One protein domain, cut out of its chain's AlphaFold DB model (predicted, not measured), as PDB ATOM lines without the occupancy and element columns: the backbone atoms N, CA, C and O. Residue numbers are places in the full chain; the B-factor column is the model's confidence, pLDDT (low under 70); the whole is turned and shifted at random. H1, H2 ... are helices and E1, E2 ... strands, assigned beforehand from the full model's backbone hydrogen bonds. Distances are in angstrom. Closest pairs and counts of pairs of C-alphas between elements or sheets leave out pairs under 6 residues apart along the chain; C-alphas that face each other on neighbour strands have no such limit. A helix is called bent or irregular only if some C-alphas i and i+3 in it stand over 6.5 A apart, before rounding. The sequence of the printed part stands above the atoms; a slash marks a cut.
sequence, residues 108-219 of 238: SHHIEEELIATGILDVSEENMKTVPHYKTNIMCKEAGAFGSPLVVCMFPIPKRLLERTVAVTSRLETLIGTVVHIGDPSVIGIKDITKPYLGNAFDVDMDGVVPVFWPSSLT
ATOM      1  N   SER A 108      16.747   8.293  44.517       85.81
ATOM      2  CA  SER A 108      16.192   8.346  43.157       85.81
ATOM      3  C   SER A 108      16.730   7.264  42.224       85.81
ATOM      4  O   SER A 108      15.925   6.652  41.536       85.81
ATOM      5  N   HIS A 109      18.040   6.997  42.242       82.50
ATOM      6  CA  HIS A 109      18.645   5.955  41.404       82.50
ATOM      7  C   HIS A 109      18.097   4.564  41.766       82.50
ATOM      8  O   HIS A 109      17.754   3.801  40.876       82.50
ATOM      9  N   HIS A 110      17.919   4.252  43.055       81.25
ATOM     10  CA  HIS A 110      17.361   2.952  43.452       81.25
ATOM     11  C   HIS A 110      15.853   2.829  43.145       81.25
ATOM     12  O   HIS A 110      15.387   1.728  42.863       81.25
ATOM     13  N   ILE A 111      15.080   3.931  43.169       87.06
ATOM     14  CA  ILE A 111      13.706   3.929  42.625       87.06
ATOM     15  C   ILE A 111      13.742   3.635  41.127       87.06
ATOM     16  O   ILE A 111      13.036   2.747  40.671       87.06
ATOM     17  N   GLU A 112      14.560   4.366  40.374       86.56
ATOM     18  CA  GLU A 112      14.692   4.215  38.924       86.56
ATOM     19  C   GLU A 112      15.059   2.776  38.539       86.56
ATOM     20  O   GLU A 112      14.354   2.158  37.744       86.56
ATOM     21  N   GLU A 113      16.074   2.195  39.187       83.94
ATOM     22  CA  GLU A 113      16.472   0.798  38.998       83.94
ATOM     23  C   GLU A 113      15.336  -0.194  39.284       83.94
ATOM     24  O   GLU A 113      15.140  -1.119  38.497       83.94
ATOM     25  N   GLU A 114      14.569  -0.023  40.369       86.19
ATOM     26  CA  GLU A 114      13.442  -0.912  40.688       86.19
ATOM     27  C   GLU A 114      12.291  -0.751  39.683       86.19
ATOM     28  O   GLU A 114      11.720  -1.744  39.221       86.19
ATOM     29  N   LEU A 115      11.950   0.484  39.299       88.94
ATOM     30  CA  LEU A 115      10.894   0.748  38.318       88.94
ATOM     31  C   LEU A 115      11.253   0.177  36.937       88.94
ATOM     32  O   LEU A 115      10.378  -0.379  36.272       88.94
ATOM     33  N   ILE A 116      12.524   0.246  36.531       87.50
ATOM     34  CA  ILE A 116      13.030  -0.389  35.304       87.50
ATOM     35  C   ILE A 116      13.020  -1.915  35.453       87.50
ATOM     36  O   ILE A 116      12.462  -2.624  34.615       87.50
ATOM     37  N   ALA A 117      13.585  -2.455  36.540       86.44
ATOM     38  CA  ALA A 117      13.697  -3.899  36.759       86.44
ATOM     39  C   ALA A 117      12.335  -4.606  36.860       86.44
ATOM     40  O   ALA A 117      12.229  -5.787  36.526       86.44
ATOM     41  N   THR A 118      11.293  -3.893  37.289       88.56
ATOM     42  CA  THR A 118       9.914  -4.394  37.347       88.56
ATOM     43  C   THR A 118       9.109  -4.132  36.066       88.56
ATOM     44  O   THR A 118       7.984  -4.636  35.948       88.56
ATOM     45  N   GLY A 119       9.655  -3.404  35.086       89.44
ATOM     46  CA  GLY A 119       8.964  -3.040  33.843       89.44
ATOM     47  C   GLY A 119       7.800  -2.070  34.074       89.44
ATOM     48  O   GLY A 119       6.728  -2.231  33.488       89.44
ATOM     49  N   ILE A 120       7.974  -1.133  35.010       90.75
ATOM     50  CA  ILE A 120       7.021  -0.065  35.334       90.75
ATOM     51  C   ILE A 120       7.423   1.244  34.654       90.75
ATOM     52  O   ILE A 120       6.559   1.929  34.107       90.75
ATOM     53  N   LEU A 121       8.718   1.563  34.678       86.88
ATOM     54  CA  LEU A 121       9.312   2.644  33.904       86.88
ATOM     55  C   LEU A 121       9.965   2.037  32.659       86.88
ATOM     56  O   LEU A 121      10.819   1.159  32.775       86.88
ATOM     57  N   ASP A 122       9.543   2.503  31.489       77.00
ATOM     58  CA  ASP A 122      10.179   2.187  30.213       77.00
ATOM     59  C   ASP A 122      11.146   3.325  29.869       77.00
ATOM     60  O   ASP A 122      10.747   4.491  29.830       77.00
ATOM     61  N   VAL A 123      12.426   2.997  29.698       66.31
ATOM     62  CA  VAL A 123      13.497   3.970  29.450       66.31
ATOM     63  C   VAL A 123      14.169   3.598  28.140       66.31
ATOM     64  O   VAL A 123      15.045   2.735  28.099       66.31
ATOM     65  N   SER A 124      13.766   4.265  27.058       57.22
ATOM     66  CA  SER A 124      14.566   4.278  25.836       57.22
ATOM     67  C   SER A 124      15.894   4.998  26.099       57.22
ATOM     68  O   SER A 124      15.946   5.938  26.893       57.22
ATOM     69  N   GLU A 125      16.970   4.599  25.417       47.34
ATOM     70  CA  GLU A 125      18.297   5.216  25.601       47.34
ATOM     71  C   GLU A 125      18.281   6.734  25.311       47.34
ATOM     72  O   GLU A 125      18.950   7.507  25.994       47.34
ATOM     73  N   GLU A 126      17.429   7.193  24.384       42.44
ATOM     74  CA  GLU A 126      17.194   8.621  24.096       42.44
ATOM     75  C   GLU A 126      16.548   9.402  25.261       42.44
ATOM     76  O   GLU A 126      16.620  10.632  25.304       42.44
ATOM     77  N   ASN A 127      15.928   8.709  26.221       49.34
ATOM     78  CA  ASN A 127      15.251   9.290  27.381       49.34
ATOM     79  C   ASN A 127      16.052   9.189  28.690       49.34
ATOM     80  O   ASN A 127      15.503   9.517  29.744       49.34
ATOM     81  N   MET A 128      17.346   8.837  28.647       52.03
ATOM     82  CA  MET A 128      18.267   8.944  29.794       52.03
ATOM     83  C   MET A 128      18.563  10.414  30.162       52.03
ATOM     84  O   MET A 128      19.665  10.939  29.997       52.03
ATOM     85  N   LYS A 129      17.537  11.105  30.658       63.53
ATOM     86  CA  LYS A 129      17.586  12.460  31.211       63.53
ATOM     87  C   LYS A 129      17.752  12.362  32.733       63.53
ATOM     88  O   LYS A 129      17.265  11.424  33.354       63.53
ATOM     89  N   THR A 130      18.410  13.335  33.368       74.88
ATOM     90  CA  THR A 130      18.574  13.312  34.832       74.88
ATOM     91  C   THR A 130      17.210  13.425  35.518       74.88
ATOM     92  O   THR A 130      16.522  14.424  35.308       74.88
ATOM     93  N   VAL A 131      16.857  12.449  36.366       86.06
ATOM     94  CA  VAL A 131      15.583  12.390  37.111       86.06
ATOM     95  C   VAL A 131      15.195  13.762  37.692       86.06
ATOM     96  O   VAL A 131      16.014  14.395  38.369       86.06
ATOM     97  N   PRO A 132      13.959  14.246  37.467       91.94
ATOM     98  CA  PRO A 132      13.530  15.538  37.969       91.94
ATOM     99  C   PRO A 132      13.310  15.510  39.481       91.94
ATOM    100  O   PRO A 132      12.590  14.675  40.037       91.94
ATOM    101  N   HIS A 133      13.898  16.499  40.141       94.31
ATOM    102  CA  HIS A 133      13.776  16.746  41.564       94.31
ATOM    103  C   HIS A 133      13.085  18.079  41.838       94.31
ATOM    104  O   HIS A 133      13.367  19.077  41.181       94.31
ATOM    105  N   TYR A 134      12.243  18.132  42.868       97.12
ATOM    106  CA  TYR A 134      11.439  19.307  43.216       97.12
ATOM    107  C   TYR A 134      11.539  19.616  44.707       97.12
ATOM    108  O   TYR A 134      11.633  18.708  45.532       97.12
ATOM    109  N   LYS A 135      11.487  20.903  45.066       97.12
ATOM    110  CA  LYS A 135      11.292  21.336  46.456       97.12
ATOM    111  C   LYS A 135       9.800  21.360  46.761       97.12
ATOM    112  O   LYS A 135       9.042  21.964  46.009       97.12
ATOM    113  N   THR A 136       9.411  20.734  47.863       98.31
ATOM    114  CA  THR A 136       8.025  20.743  48.351       98.31
ATOM    115  C   THR A 136       7.764  21.911  49.313       98.31
ATOM    116  O   THR A 136       8.674  22.669  49.648       98.31
ATOM    117  N   ASN A 137       6.525  22.043  49.788       97.75
ATOM    118  CA  ASN A 137       6.149  22.857  50.954       97.75
ATOM    119  C   ASN A 137       6.326  22.118  52.304       97.75
ATOM    120  O   ASN A 137       6.128  22.717  53.360       97.75
ATOM    121  N   ILE A 138       6.707  20.834  52.291       97.69
ATOM    122  CA  ILE A 138       6.887  20.003  53.487       97.69
ATOM    123  C   ILE A 138       8.263  20.305  54.089       97.69
ATOM    124  O   ILE A 138       9.280  20.142  53.423       97.69
ATOM    125  N   MET A 139       8.327  20.724  55.355       97.50
ATOM    126  CA  MET A 139       9.593  21.082  56.008       97.50
ATOM    127  C   MET A 139      10.239  19.901  56.742       97.50
ATOM    128  O   MET A 139       9.585  19.184  57.499       97.50
ATOM    129  N   CYS A 140      11.550  19.731  56.563       97.62
ATOM    130  CA  CYS A 140      12.353  18.782  57.332       97.62
ATOM    131  C   CYS A 140      12.587  19.264  58.771       97.62
ATOM    132  O   CYS A 140      12.625  20.462  59.050       97.62
ATOM    133  N   LYS A 141      12.822  18.319  59.687       97.81
ATOM    134  CA  LYS A 141      13.188  18.604  61.081       97.81
ATOM    135  C   LYS A 141      14.591  19.204  61.137       97.81
ATOM    136  O   LYS A 141      15.553  18.568  60.711       97.81
ATOM    137  N   GLU A 142      14.713  20.416  61.660       97.12
ATOM    138  CA  GLU A 142      15.974  21.163  61.660       97.12
ATOM    139  C   GLU A 142      16.960  20.673  62.736       97.12
ATOM    140  O   GLU A 142      16.572  20.130  63.775       97.12
ATOM    141  N   ALA A 143      18.257  20.887  62.504       96.44
ATOM    142  CA  ALA A 143      19.307  20.674  63.496       96.44
ATOM    143  C   ALA A 143      20.402  21.743  63.367       96.44
ATOM    144  O   ALA A 143      21.266  21.680  62.490       96.44
ATOM    145  N   GLY A 144      20.384  22.727  64.270       92.12
ATOM    146  CA  GLY A 144      21.309  23.860  64.212       92.12
ATOM    147  C   GLY A 144      21.081  24.681  62.943       92.12
ATOM    148  O   GLY A 144      19.958  25.093  62.678       92.12
ATOM    149  N   ALA A 145      22.130  24.896  62.148       90.00
ATOM    150  CA  ALA A 145      22.017  25.609  60.871       90.00
ATOM    151  C   ALA A 145      21.376  24.777  59.737       90.00
ATOM    152  O   ALA A 145      21.014  25.334  58.702       90.00
ATOM    153  N   PHE A 146      21.249  23.455  59.904       93.50
ATOM    154  CA  PHE A 146      20.768  22.555  58.856       93.50
ATOM    155  C   PHE A 146      19.246  22.419  58.883       93.50
ATOM    156  O   PHE A 146      18.662  21.939  59.855       93.50
ATOM    157  N   GLY A 147      18.614  22.789  57.774       94.12
ATOM    158  CA  GLY A 147      17.181  22.641  57.552       94.12
ATOM    159  C   GLY A 147      16.847  22.859  56.083       94.12
ATOM    160  O   GLY A 147      17.566  23.554  55.375       94.12
ATOM    161  N   SER A 148      15.744  22.309  55.599       94.56
ATOM    162  CA  SER A 148      15.286  22.539  54.225       94.56
ATOM    163  C   SER A 148      13.815  22.155  54.091       94.56
ATOM    164  O   SER A 148      13.304  21.405  54.928       94.56
ATOM    165  N   PRO A 149      13.136  22.595  53.025       96.88
ATOM    166  CA  PRO A 149      12.024  21.827  52.496       96.88
ATOM    167  C   PRO A 149      12.516  20.433  52.081       96.88
ATOM    168  O   PRO A 149      13.675  20.266  51.679       96.88
ATOM    169  N   LEU A 150      11.639  19.440  52.162       97.25
ATOM    170  CA  LEU A 150      11.857  18.113  51.613       97.25
ATOM    171  C   LEU A 150      11.997  18.237  50.091       97.25
ATOM    172  O   LEU A 150      11.135  18.820  49.422       97.25
ATOM    173  N   VAL A 151      13.087  17.691  49.555       96.88
ATOM    174  CA  VAL A 151      13.259  17.507  48.116       96.88
ATOM    175  C   VAL A 151      12.718  16.129  47.761       96.88
ATOM    176  O   VAL A 151      13.031  15.153  48.440       96.88
ATOM    177  N   VAL A 152      11.937  16.044  46.690       97.06
ATOM    178  CA  VAL A 152      11.407  14.788  46.141       97.06
ATOM    179  C   VAL A 152      11.957  14.539  44.740       97.06
ATOM    180  O   VAL A 152      12.265  15.501  44.040       97.06
ATOM    181  N   CYS A 153      12.112  13.281  44.327       94.69
ATOM    182  CA  CYS A 153      12.122  12.906  42.905       94.69
ATOM    183  C   CYS A 153      10.702  12.539  42.464       94.69
ATOM    184  O   CYS A 153       9.884  12.141  43.293       94.69
ATOM    185  N   MET A 154      10.418  12.674  41.170       94.50
ATOM    186  CA  MET A 154       9.127  12.330  40.571       94.50
ATOM    187  C   MET A 154       9.329  11.365  39.410       94.50
ATOM    188  O   MET A 154      10.242  11.578  38.618       94.50
ATOM    189  N   PHE A 155       8.454  10.366  39.284       93.62
ATOM    190  CA  PHE A 155       8.335   9.542  38.079       93.62
ATOM    191  C   PHE A 155       6.878   9.526  37.583       93.62
ATOM    192  O   PHE A 155       5.960   9.435  38.408       93.62
ATOM    193  N   PRO A 156       6.639   9.605  36.260       93.38
ATOM    194  CA  PRO A 156       5.317   9.444  35.670       93.38
ATOM    195  C   PRO A 156       4.970   7.954  35.593       93.38
ATOM    196  O   PRO A 156       5.574   7.191  34.844       93.38
ATOM    197  N   ILE A 157       3.989   7.523  36.382       94.38
ATOM    198  CA  ILE A 157       3.589   6.118  36.490       94.38
ATOM    199  C   ILE A 157       2.285   5.899  35.714       94.38
ATOM    200  O   ILE A 157       1.293   6.562  36.021       94.38
ATOM    201  N   PRO A 158       2.209   4.965  34.746       93.94
ATOM    202  CA  PRO A 158       0.951   4.631  34.077       93.94
ATOM    203  C   PRO A 158      -0.146   4.267  35.086       93.94
ATOM    204  O   PRO A 158       0.085   3.426  35.956       93.94
ATOM    205  N   LYS A 159      -1.357   4.834  34.954       94.56
ATOM    206  CA  LYS A 159      -2.485   4.631  35.896       94.56
ATOM    207  C   LYS A 159      -2.716   3.144  36.218       94.56
ATOM    208  O   LYS A 159      -2.850   2.773  37.379       94.56
ATOM    209  N   ARG A 160      -2.644   2.280  35.195       95.19
ATOM    210  CA  ARG A 160      -2.789   0.809  35.287       95.19
ATOM    211  C   ARG A 160      -1.697   0.080  36.093       95.19
ATOM    212  O   ARG A 160      -1.845  -1.106  36.360       95.19
ATOM    213  N   LEU A 161      -0.581   0.739  36.408       95.69
ATOM    214  CA  LEU A 161       0.559   0.179  37.147       95.69
ATOM    215  C   LEU A 161       0.714   0.780  38.551       95.69
ATOM    216  O   LEU A 161       1.608   0.361  39.284       95.69
ATOM    217  N   LEU A 162      -0.130   1.738  38.946       94.44
ATOM    218  CA  LEU A 162       0.040   2.501  40.187       94.44
ATOM    219  C   LEU A 162       0.045   1.612  41.442       94.44
ATOM    220  O   LEU A 162       0.960   1.708  42.258       94.44
ATOM    221  N   GLU A 163      -0.907   0.683  41.561       93.94
ATOM    222  CA  GLU A 163      -0.963  -0.274  42.679       93.94
ATOM    223  C   GLU A 163       0.284  -1.164  42.730       93.94
ATOM    224  O   GLU A 163       0.893  -1.339  43.787       93.94
ATOM    225  N   ARG A 164       0.725  -1.667  41.568       93.56
ATOM    226  CA  ARG A 164       1.952  -2.465  41.444       93.56
ATOM    227  C   ARG A 164       3.179  -1.657  41.864       93.56
ATOM    228  O   ARG A 164       4.032  -2.187  42.563       93.56
ATOM    229  N   THR A 165       3.237  -0.380  41.493       93.19
ATOM    230  CA  THR A 165       4.328   0.546  41.833       93.19
ATOM    231  C   THR A 165       4.463   0.723  43.342       93.19
ATOM    232  O   THR A 165       5.557   0.576  43.890       93.19
ATOM    233  N   VAL A 166       3.350   0.961  44.039       91.50
ATOM    234  CA  VAL A 166       3.327   1.054  45.507       91.50
ATOM    235  C   VAL A 166       3.684  -0.299  46.145       91.50
ATOM    236  O   VAL A 166       4.456  -0.349  47.102       91.50
ATOM    237  N   ALA A 167       3.199  -1.414  45.591       89.50
ATOM    238  CA  ALA A 167       3.446  -2.758  46.122       89.50
ATOM    239  C   ALA A 167       4.891  -3.273  45.944       89.50
ATOM    240  O   ALA A 167       5.331  -4.106  46.742       89.50
ATOM    241  N   VAL A 168       5.629  -2.815  44.922       87.81
ATOM    242  CA  VAL A 168       7.061  -3.141  44.760       87.81
ATOM    243  C   VAL A 168       7.942  -2.187  45.565       87.81
ATOM    244  O   VAL A 168       8.775  -2.646  46.341       87.81
ATOM    245  N   THR A 169       7.699  -0.872  45.493       85.69
ATOM    246  CA  THR A 169       8.558   0.123  46.162       85.69
ATOM    247  C   THR A 169       8.420   0.139  47.688       85.69
ATOM    248  O   THR A 169       9.407   0.394  48.373       85.69
ATOM    249  N   SER A 170       7.260  -0.224  48.255       82.44
ATOM    250  CA  SER A 170       7.090  -0.367  49.720       82.44
ATOM    251  C   SER A 170       8.002  -1.436  50.343       82.44
ATOM    252  O   SER A 170       8.426  -1.316  51.488       82.44
ATOM    253  N   ARG A 171       8.422  -2.449  49.575       75.12
ATOM    254  CA  ARG A 171       9.380  -3.473  50.041       75.12
ATOM    255  C   ARG A 171      10.791  -2.921  50.257       75.12
ATOM    256  O   ARG A 171      11.609  -3.577  50.896       75.12
ATOM    257  N   LEU A 172      11.065  -1.726  49.735       69.06
ATOM    258  CA  LEU A 172      12.359  -1.050  49.776       69.06
ATOM    259  C   LEU A 172      12.388   0.103  50.799       69.06
ATOM    260  O   LEU A 172      13.362   0.856  50.855       69.06
ATOM    261  N   GLU A 173      11.357   0.226  51.645       64.50
ATOM    262  CA  GLU A 173      11.205   1.272  52.672       64.50
ATOM    263  C   GLU A 173      12.445   1.486  53.553       64.50
ATOM    264  O   GLU A 173      12.749   2.618  53.931       64.50
ATOM    265  N   THR A 174      13.189   0.419  53.853       62.12
ATOM    266  CA  THR A 174      14.402   0.454  54.688       62.12
ATOM    267  C   THR A 174      15.594   1.159  54.037       62.12
ATOM    268  O   THR A 174      16.475   1.631  54.756       62.12
ATOM    269  N   LEU A 175      15.629   1.244  52.702       59.41
ATOM    270  CA  LEU A 175      16.740   1.796  51.916       59.41
ATOM    271  C   LEU A 175      16.346   3.084  51.169       59.41
ATOM    272  O   LEU A 175      17.158   3.998  51.029       59.41
ATOM    273  N   ILE A 176      15.097   3.150  50.705       63.84
ATOM    274  CA  ILE A 176      14.607   4.122  49.719       63.84
ATOM    275  C   ILE A 176      13.568   5.088  50.326       63.84
ATOM    276  O   ILE A 176      13.394   6.205  49.847       63.84
ATOM    277  N   GLY A 177      12.928   4.711  51.436       64.12
ATOM    278  CA  GLY A 177      11.846   5.486  52.044       64.12
ATOM    279  C   GLY A 177      10.503   5.331  51.317       64.12
ATOM    280  O   GLY A 177      10.422   4.860  50.185       64.12
ATOM    281  N   THR A 178       9.423   5.706  52.000       82.25
ATOM    282  CA  THR A 178       8.050   5.596  51.488       82.25
ATOM    283  C   THR A 178       7.763   6.611  50.381       82.25
ATOM    284  O   THR A 178       8.356   7.691  50.347       82.25
ATOM    285  N   VAL A 179       6.766   6.318  49.540       92.44
ATOM    286  CA  VAL A 179       6.109   7.329  48.694       92.44
ATOM    287  C   VAL A 179       5.690   8.523  49.566       92.44
ATOM    288  O   VAL A 179       5.110   8.343  50.636       92.44
ATOM    289  N   VAL A 180       6.003   9.740  49.122       95.00
ATOM    290  CA  VAL A 180       5.622  11.002  49.784       95.00
ATOM    291  C   VAL A 180       4.244  11.451  49.322       95.00
ATOM    292  O   VAL A 180       3.456  11.937  50.127       95.00
ATOM    293  N   HIS A 181       3.975  11.325  48.019       97.19
ATOM    294  CA  HIS A 181       2.751  11.819  47.396       97.19
ATOM    295  C   HIS A 181       2.445  11.101  46.079       97.19
ATOM    296  O   HIS A 181       3.354  10.621  45.397       97.19
ATOM    297  N   ILE A 182       1.165  11.068  45.712       97.12
ATOM    298  CA  ILE A 182       0.639  10.507  44.463       97.12
ATOM    299  C   ILE A 182      -0.386  11.498  43.904       97.12
ATOM    300  O   ILE A 182      -1.306  11.899  44.617       97.12
ATOM    301  N   GLY A 183      -0.273  11.851  42.624       95.94
ATOM    302  CA  GLY A 183      -1.218  12.755  41.966       95.94
ATOM    303  C   GLY A 183      -0.812  14.222  42.081       95.94
ATOM    304  O   GLY A 183       0.363  14.543  41.938       95.94
ATOM    305  N   ASP A 184      -1.782  15.124  42.267       96.06
ATOM    306  CA  ASP A 184      -1.601  16.560  42.008       96.06
ATOM    307  C   ASP A 184      -0.362  17.168  42.715       96.06
ATOM    308  O   ASP A 184      -0.357  17.266  43.948       96.06
ATOM    309  N   PRO A 185       0.671  17.618  41.968       96.75
ATOM    310  CA  PRO A 185       1.875  18.234  42.532       96.75
ATOM    311  C   PRO A 185       1.596  19.479  43.392       96.75
ATOM    312  O   PRO A 185       2.393  19.797  44.284       96.75
ATOM    313  N   SER A 186       0.469  20.169  43.175       97.31
ATOM    314  CA  SER A 186       0.130  21.404  43.888       97.31
ATOM    315  C   SER A 186      -0.047  21.191  45.398       97.31
ATOM    316  O   SER A 186       0.348  22.052  46.190       97.31
ATOM    317  N   VAL A 187      -0.527  20.007  45.806       98.12
ATOM    318  CA  VAL A 187      -0.753  19.608  47.209       98.12
ATOM    319  C   VAL A 187       0.544  19.675  48.024       98.12
ATOM    320  O   VAL A 187       0.559  20.183  49.147       98.12
ATOM    321  N   ILE A 188       1.658  19.244  47.425       98.12
ATOM    322  CA  ILE A 188       3.002  19.314  48.018       98.12
ATOM    323  C   ILE A 188       3.773  20.582  47.612       98.12
ATOM    324  O   ILE A 188       4.990  20.656  47.766       98.12
ATOM    325  N   GLY A 189       3.079  21.611  47.116       97.81
ATOM    326  CA  GLY A 189       3.633  22.936  46.823       97.81
ATOM    327  C   GLY A 189       4.372  23.069  45.488       97.81
ATOM    328  O   GLY A 189       4.944  24.129  45.219       97.81
ATOM    329  N   ILE A 190       4.361  22.039  44.638       97.88
ATOM    330  CA  ILE A 190       5.004  22.065  43.321       97.88
ATOM    331  C   ILE A 190       4.020  22.693  42.324       97.88
ATOM    332  O   ILE A 190       3.078  22.056  41.865       97.88
ATOM    333  N   LYS A 191       4.227  23.976  42.005       95.19
ATOM    334  CA  LYS A 191       3.309  24.757  41.148       95.19
ATOM    335  C   LYS A 191       3.394  24.432  39.656       95.19
ATOM    336  O   LYS A 191       2.448  24.695  38.927       95.19
ATOM    337  N   ASP A 192       4.544  23.945  39.203       94.12
ATOM    338  CA  ASP A 192       4.823  23.685  37.794       94.12
ATOM    339  C   ASP A 192       5.757  22.477  37.690       94.12
ATOM    340  O   ASP A 192       6.946  22.555  38.005       94.12
ATOM    341  N   ILE A 193       5.201  21.340  37.274       91.94
ATOM    342  CA  ILE A 193       5.942  20.083  37.158       91.94
ATOM    343  C   ILE A 193       6.945  20.101  35.991       91.94
ATOM    344  O   ILE A 193       7.906  19.336  36.003       91.94
ATOM    345  N   THR A 194       6.807  21.018  35.027       92.44
ATOM    346  CA  THR A 194       7.760  21.163  33.910       92.44
ATOM    347  C   THR A 194       9.050  21.884  34.320       92.44
ATOM    348  O   THR A 194      10.039  21.847  33.589       92.44
ATOM    349  N   LYS A 195       9.069  22.514  35.506       93.88
ATOM    350  CA  LYS A 195      10.203  23.282  36.043       93.88
ATOM    351  C   LYS A 195      10.784  22.619  37.304       93.88
ATOM    352  O   LYS A 195      10.526  23.088  38.417       93.88
ATOM    353  N   PRO A 196      11.563  21.529  37.170       93.62
ATOM    354  CA  PRO A 196      12.228  20.907  38.309       93.62
ATOM    355  C   PRO A 196      13.244  21.854  38.962       93.62
ATOM    356  O   PRO A 196      13.839  22.719  38.322       93.62
ATOM    357  N   TYR A 197      13.475  21.657  40.259       90.00
ATOM    358  CA  TYR A 197      14.553  22.312  41.002       90.00
ATOM    359  C   TYR A 197      15.942  21.813  40.560       90.00
ATOM    360  O   TYR A 197      16.905  22.579  40.583       90.00
ATOM    361  N   LEU A 198      16.050  20.538  40.176       87.00
ATOM    362  CA  LEU A 198      17.251  19.940  39.588       87.00
ATOM    363  C   LEU A 198      16.858  18.763  38.686       87.00
ATOM    364  O   LEU A 198      15.870  18.093  38.964       87.00
ATOM    365  N   GLY A 199      17.643  18.496  37.644       86.50
ATOM    366  CA  GLY A 199      17.339  17.466  36.650       86.50
ATOM    367  C   GLY A 199      16.458  18.005  35.525       86.50
ATOM    368  O   GLY A 199      16.382  19.215  35.304       86.50
ATOM    369  N   ASN A 200      15.805  17.105  34.803       87.56
ATOM    370  CA  ASN A 200      15.038  17.391  33.600       87.56
ATOM    371  C   ASN A 200      13.607  16.887  33.781       87.56
ATOM    372  O   ASN A 200      13.411  15.754  34.209       87.56
ATOM    373  N   ALA A 201      12.607  17.700  33.434       88.50
ATOM    374  CA  ALA A 201      11.233  17.214  33.393       88.50
ATOM    375  C   ALA A 201      11.117  16.046  32.399       88.50
ATOM    376  O   ALA A 201      11.750  16.060  31.338       88.50
ATOM    377  N   PHE A 202      10.301  15.052  32.751       85.06
ATOM    378  CA  PHE A 202       9.911  14.016  31.806       85.06
ATOM    379  C   PHE A 202       9.089  14.641  30.679       85.06
ATOM    380  O   PHE A 202       8.197  15.450  30.925       85.06
ATOM    381  N   ASP A 203       9.416  14.250  29.452       83.88
ATOM    382  CA  ASP A 203       8.711  14.657  28.242       83.88
ATOM    383  C   ASP A 203       7.674  13.577  27.931       83.88
ATOM    384  O   ASP A 203       7.927  12.634  27.183       83.88
ATOM    385  N   VAL A 204       6.568  13.632  28.669       77.56
ATOM    386  CA  VAL A 204       5.485  12.646  28.630       77.56
ATOM    387  C   VAL A 204       4.149  13.365  28.598       77.56
ATOM    388  O   VAL A 204       3.967  14.389  29.261       77.56
ATOM    389  N   ASP A 205       3.193  12.795  27.870       81.19
ATOM    390  CA  ASP A 205       1.800  13.165  28.064       81.19
ATOM    391  C   ASP A 205       1.389  12.769  29.490       81.19
ATOM    392  O   ASP A 205       1.654  11.652  29.946       81.19
ATOM    393  N   MET A 206       0.785  13.710  30.212       83.75
ATOM    394  CA  MET A 206       0.283  13.467  31.562       83.75
ATOM    395  C   MET A 206      -1.054  12.720  31.541       83.75
ATOM    396  O   MET A 206      -1.483  12.203  32.579       83.75
ATOM    397  N   ASP A 207      -1.706  12.620  30.380       86.19
ATOM    398  CA  ASP A 207      -2.885  11.787  30.236       86.19
ATOM    399  C   ASP A 207      -2.524  10.292  30.280       86.19
ATOM    400  O   ASP A 207      -1.504   9.825  29.781       86.19
ATOM    401  N   GLY A 208      -3.341   9.508  30.981       88.00
ATOM    402  CA  GLY A 208      -3.053   8.086  31.240       88.00
ATOM    403  C   GLY A 208      -1.957   7.770  32.286       88.00
ATOM    404  O   GLY A 208      -1.919   6.630  32.760       88.00
ATOM    405  N   VAL A 209      -1.142   8.736  32.729       92.25
ATOM    406  CA  VAL A 209      -0.153   8.573  33.823       92.25
ATOM    407  C   VAL A 209      -0.567   9.307  35.111       92.25
ATOM    408  O   VAL A 209      -1.568  10.021  35.160       92.25
ATOM    409  N   VAL A 210       0.180   9.080  36.192       94.81
ATOM    410  CA  VAL A 210       0.072   9.753  37.494       94.81
ATOM    411  C   VAL A 210       1.490  10.065  37.975       94.81
ATOM    412  O   VAL A 210       2.310   9.146  38.028       94.81
ATOM    413  N   PRO A 211       1.819  11.312  38.346       95.25
ATOM    414  CA  PRO A 211       3.118  11.606  38.929       95.25
ATOM    415  C   PRO A 211       3.167  11.053  40.361       95.25
ATOM    416  O   PRO A 211       2.271  11.302  41.174       95.25
ATOM    417  N   VAL A 212       4.212  10.282  40.661       96.19
ATOM    418  CA  VAL A 212       4.462   9.710  41.991       96.19
ATOM    419  C   VAL A 212       5.782  10.245  42.523       96.19
ATOM    420  O   VAL A 212       6.772  10.316  41.791       96.19
ATOM    421  N   PHE A 213       5.782  10.651  43.792       96.50
ATOM    422  CA  PHE A 213       6.876  11.383  44.418       96.50
ATOM    423  C   PHE A 213       7.502  10.582  45.558       96.50
ATOM    424  O   PHE A 213       6.811  10.194  46.500       96.50
ATOM    425  N   TRP A 214       8.821  10.409  45.517       95.50
ATOM    426  CA  TRP A 214       9.624   9.778  46.574       95.50
ATOM    427  C   TRP A 214      10.588  10.790  47.190       95.50
ATOM    428  O   TRP A 214      10.931  11.779  46.535       95.50
ATOM    429  N   PRO A 215      11.047  10.593  48.441       94.94
ATOM    430  CA  PRO A 215      12.044  11.476  49.029       94.94
ATOM    431  C   PRO A 215      13.333  11.470  48.197       94.94
ATOM    432  O   PRO A 215      13.693  10.479  47.579       94.94
ATOM    433  N   SER A 216      14.071  12.577  48.186       92.75
ATOM    434  CA  SER A 216      15.375  12.658  47.528       92.75
ATOM    435  C   SER A 216      16.479  12.922  48.540       92.75
ATOM    436  O   SER A 216      16.367  13.815  49.384       92.75
ATOM    437  N   SER A 217      17.597  12.215  48.379       89.25
ATOM    438  CA  SER A 217      18.858  12.447  49.095       89.25
ATOM    439  C   SER A 217      19.425  13.853  48.870       89.25
ATOM    440  O   SER A 217      20.181  14.358  49.700       89.25
ATOM    441  N   LEU A 218      18.994  14.542  47.806       90.12
ATOM    442  CA  LEU A 218      19.270  15.965  47.587       90.12
ATOM    443  C   LEU A 218      18.617  16.874  48.644       90.12
ATOM    444  O   LEU A 218      18.933  18.058  48.702       90.12
ATOM    445  N   THR A 219      17.773  16.346  49.533       94.12
ATOM    446  CA  THR A 219      17.346  17.051  50.751       94.12
ATOM    447  C   THR A 219      18.537  17.340  51.666       94.12
ATOM    448  O   THR A 219      18.667  18.450  52.174       94.12
TER     449      THR A 219
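AT A GLANCE: This is residues 108 to 219 of the 238 residues of an uncharacterized protein of Pocillopora damicornis (UniProt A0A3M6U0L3). A strongly twisted sheet of three strands has H1 and the longer, kinked H2 packed on one face, while the short H3 is on the face opposite H2. The loop of the E1-E2 hairpin, with Gly 144, reaches out at one end of the longest axis. The printed part has 112 residues, with three named helices and three named strands that follow along the chain as H1 E1 E2 H2 H3 E3; the sheet, in the order E1 - E2 - E3, is antiparallel, and the class is mixed, helices and strands. It is compact, with a radius of gyration of the C-alphas of 13.8 A, and spans 43 by 30 by 25 A.

HOW THE PARTS SIT: Inner strand E2, residues 149 to 158, forms a hairpin with E1, residues 133 to 139; N 134 and O 152 are 2.9 A apart, within hydrogen-bond range. E3, residues 209 to 215, is its other antiparallel neighbour, with N 155 and O 212 at 3.0 A. H1, residues 108 to 117, and H2, residues 159 to 176, make two layers with the sheet, helices on one face. They touch at a steep tilt of 52 degrees, opposite ways; their closest C-alphas, His 110 and Ile 176, are 6.9 A apart. H3, residues 185 to 188, is over none of the strands; its closest C-alpha to E1 is Ile 188, 5.2 A from Thr 136. Every O i to N i+4 pair is within hydrogen-bond range in H1, 7 of 14 in H2; H3 is too short for one.

IN THESE COORDINATES: E2 measures 27.5 A from C-alpha 149 at (12.024, 21.827, 52.496), E3 19.7 A, E1 15.7 A. H2 measures 22.0 A and is irregular, C-alphas 171 and 174 being 7.9 A apart, with a kink of 54 degrees near residue 170. H1, 14.0 A, begins at (16.192, 8.346, 43.157); H3 measures 5.7 A.

THE WHOLE: The C-alphas farthest apart, Gly 144 and Arg 160, are 44.1 A apart. The printed part has no cut; the links H1 to E1 and H3 to E3 are long. Model pLDDT is under 70 at residues 123 to 129 and 172 to 177.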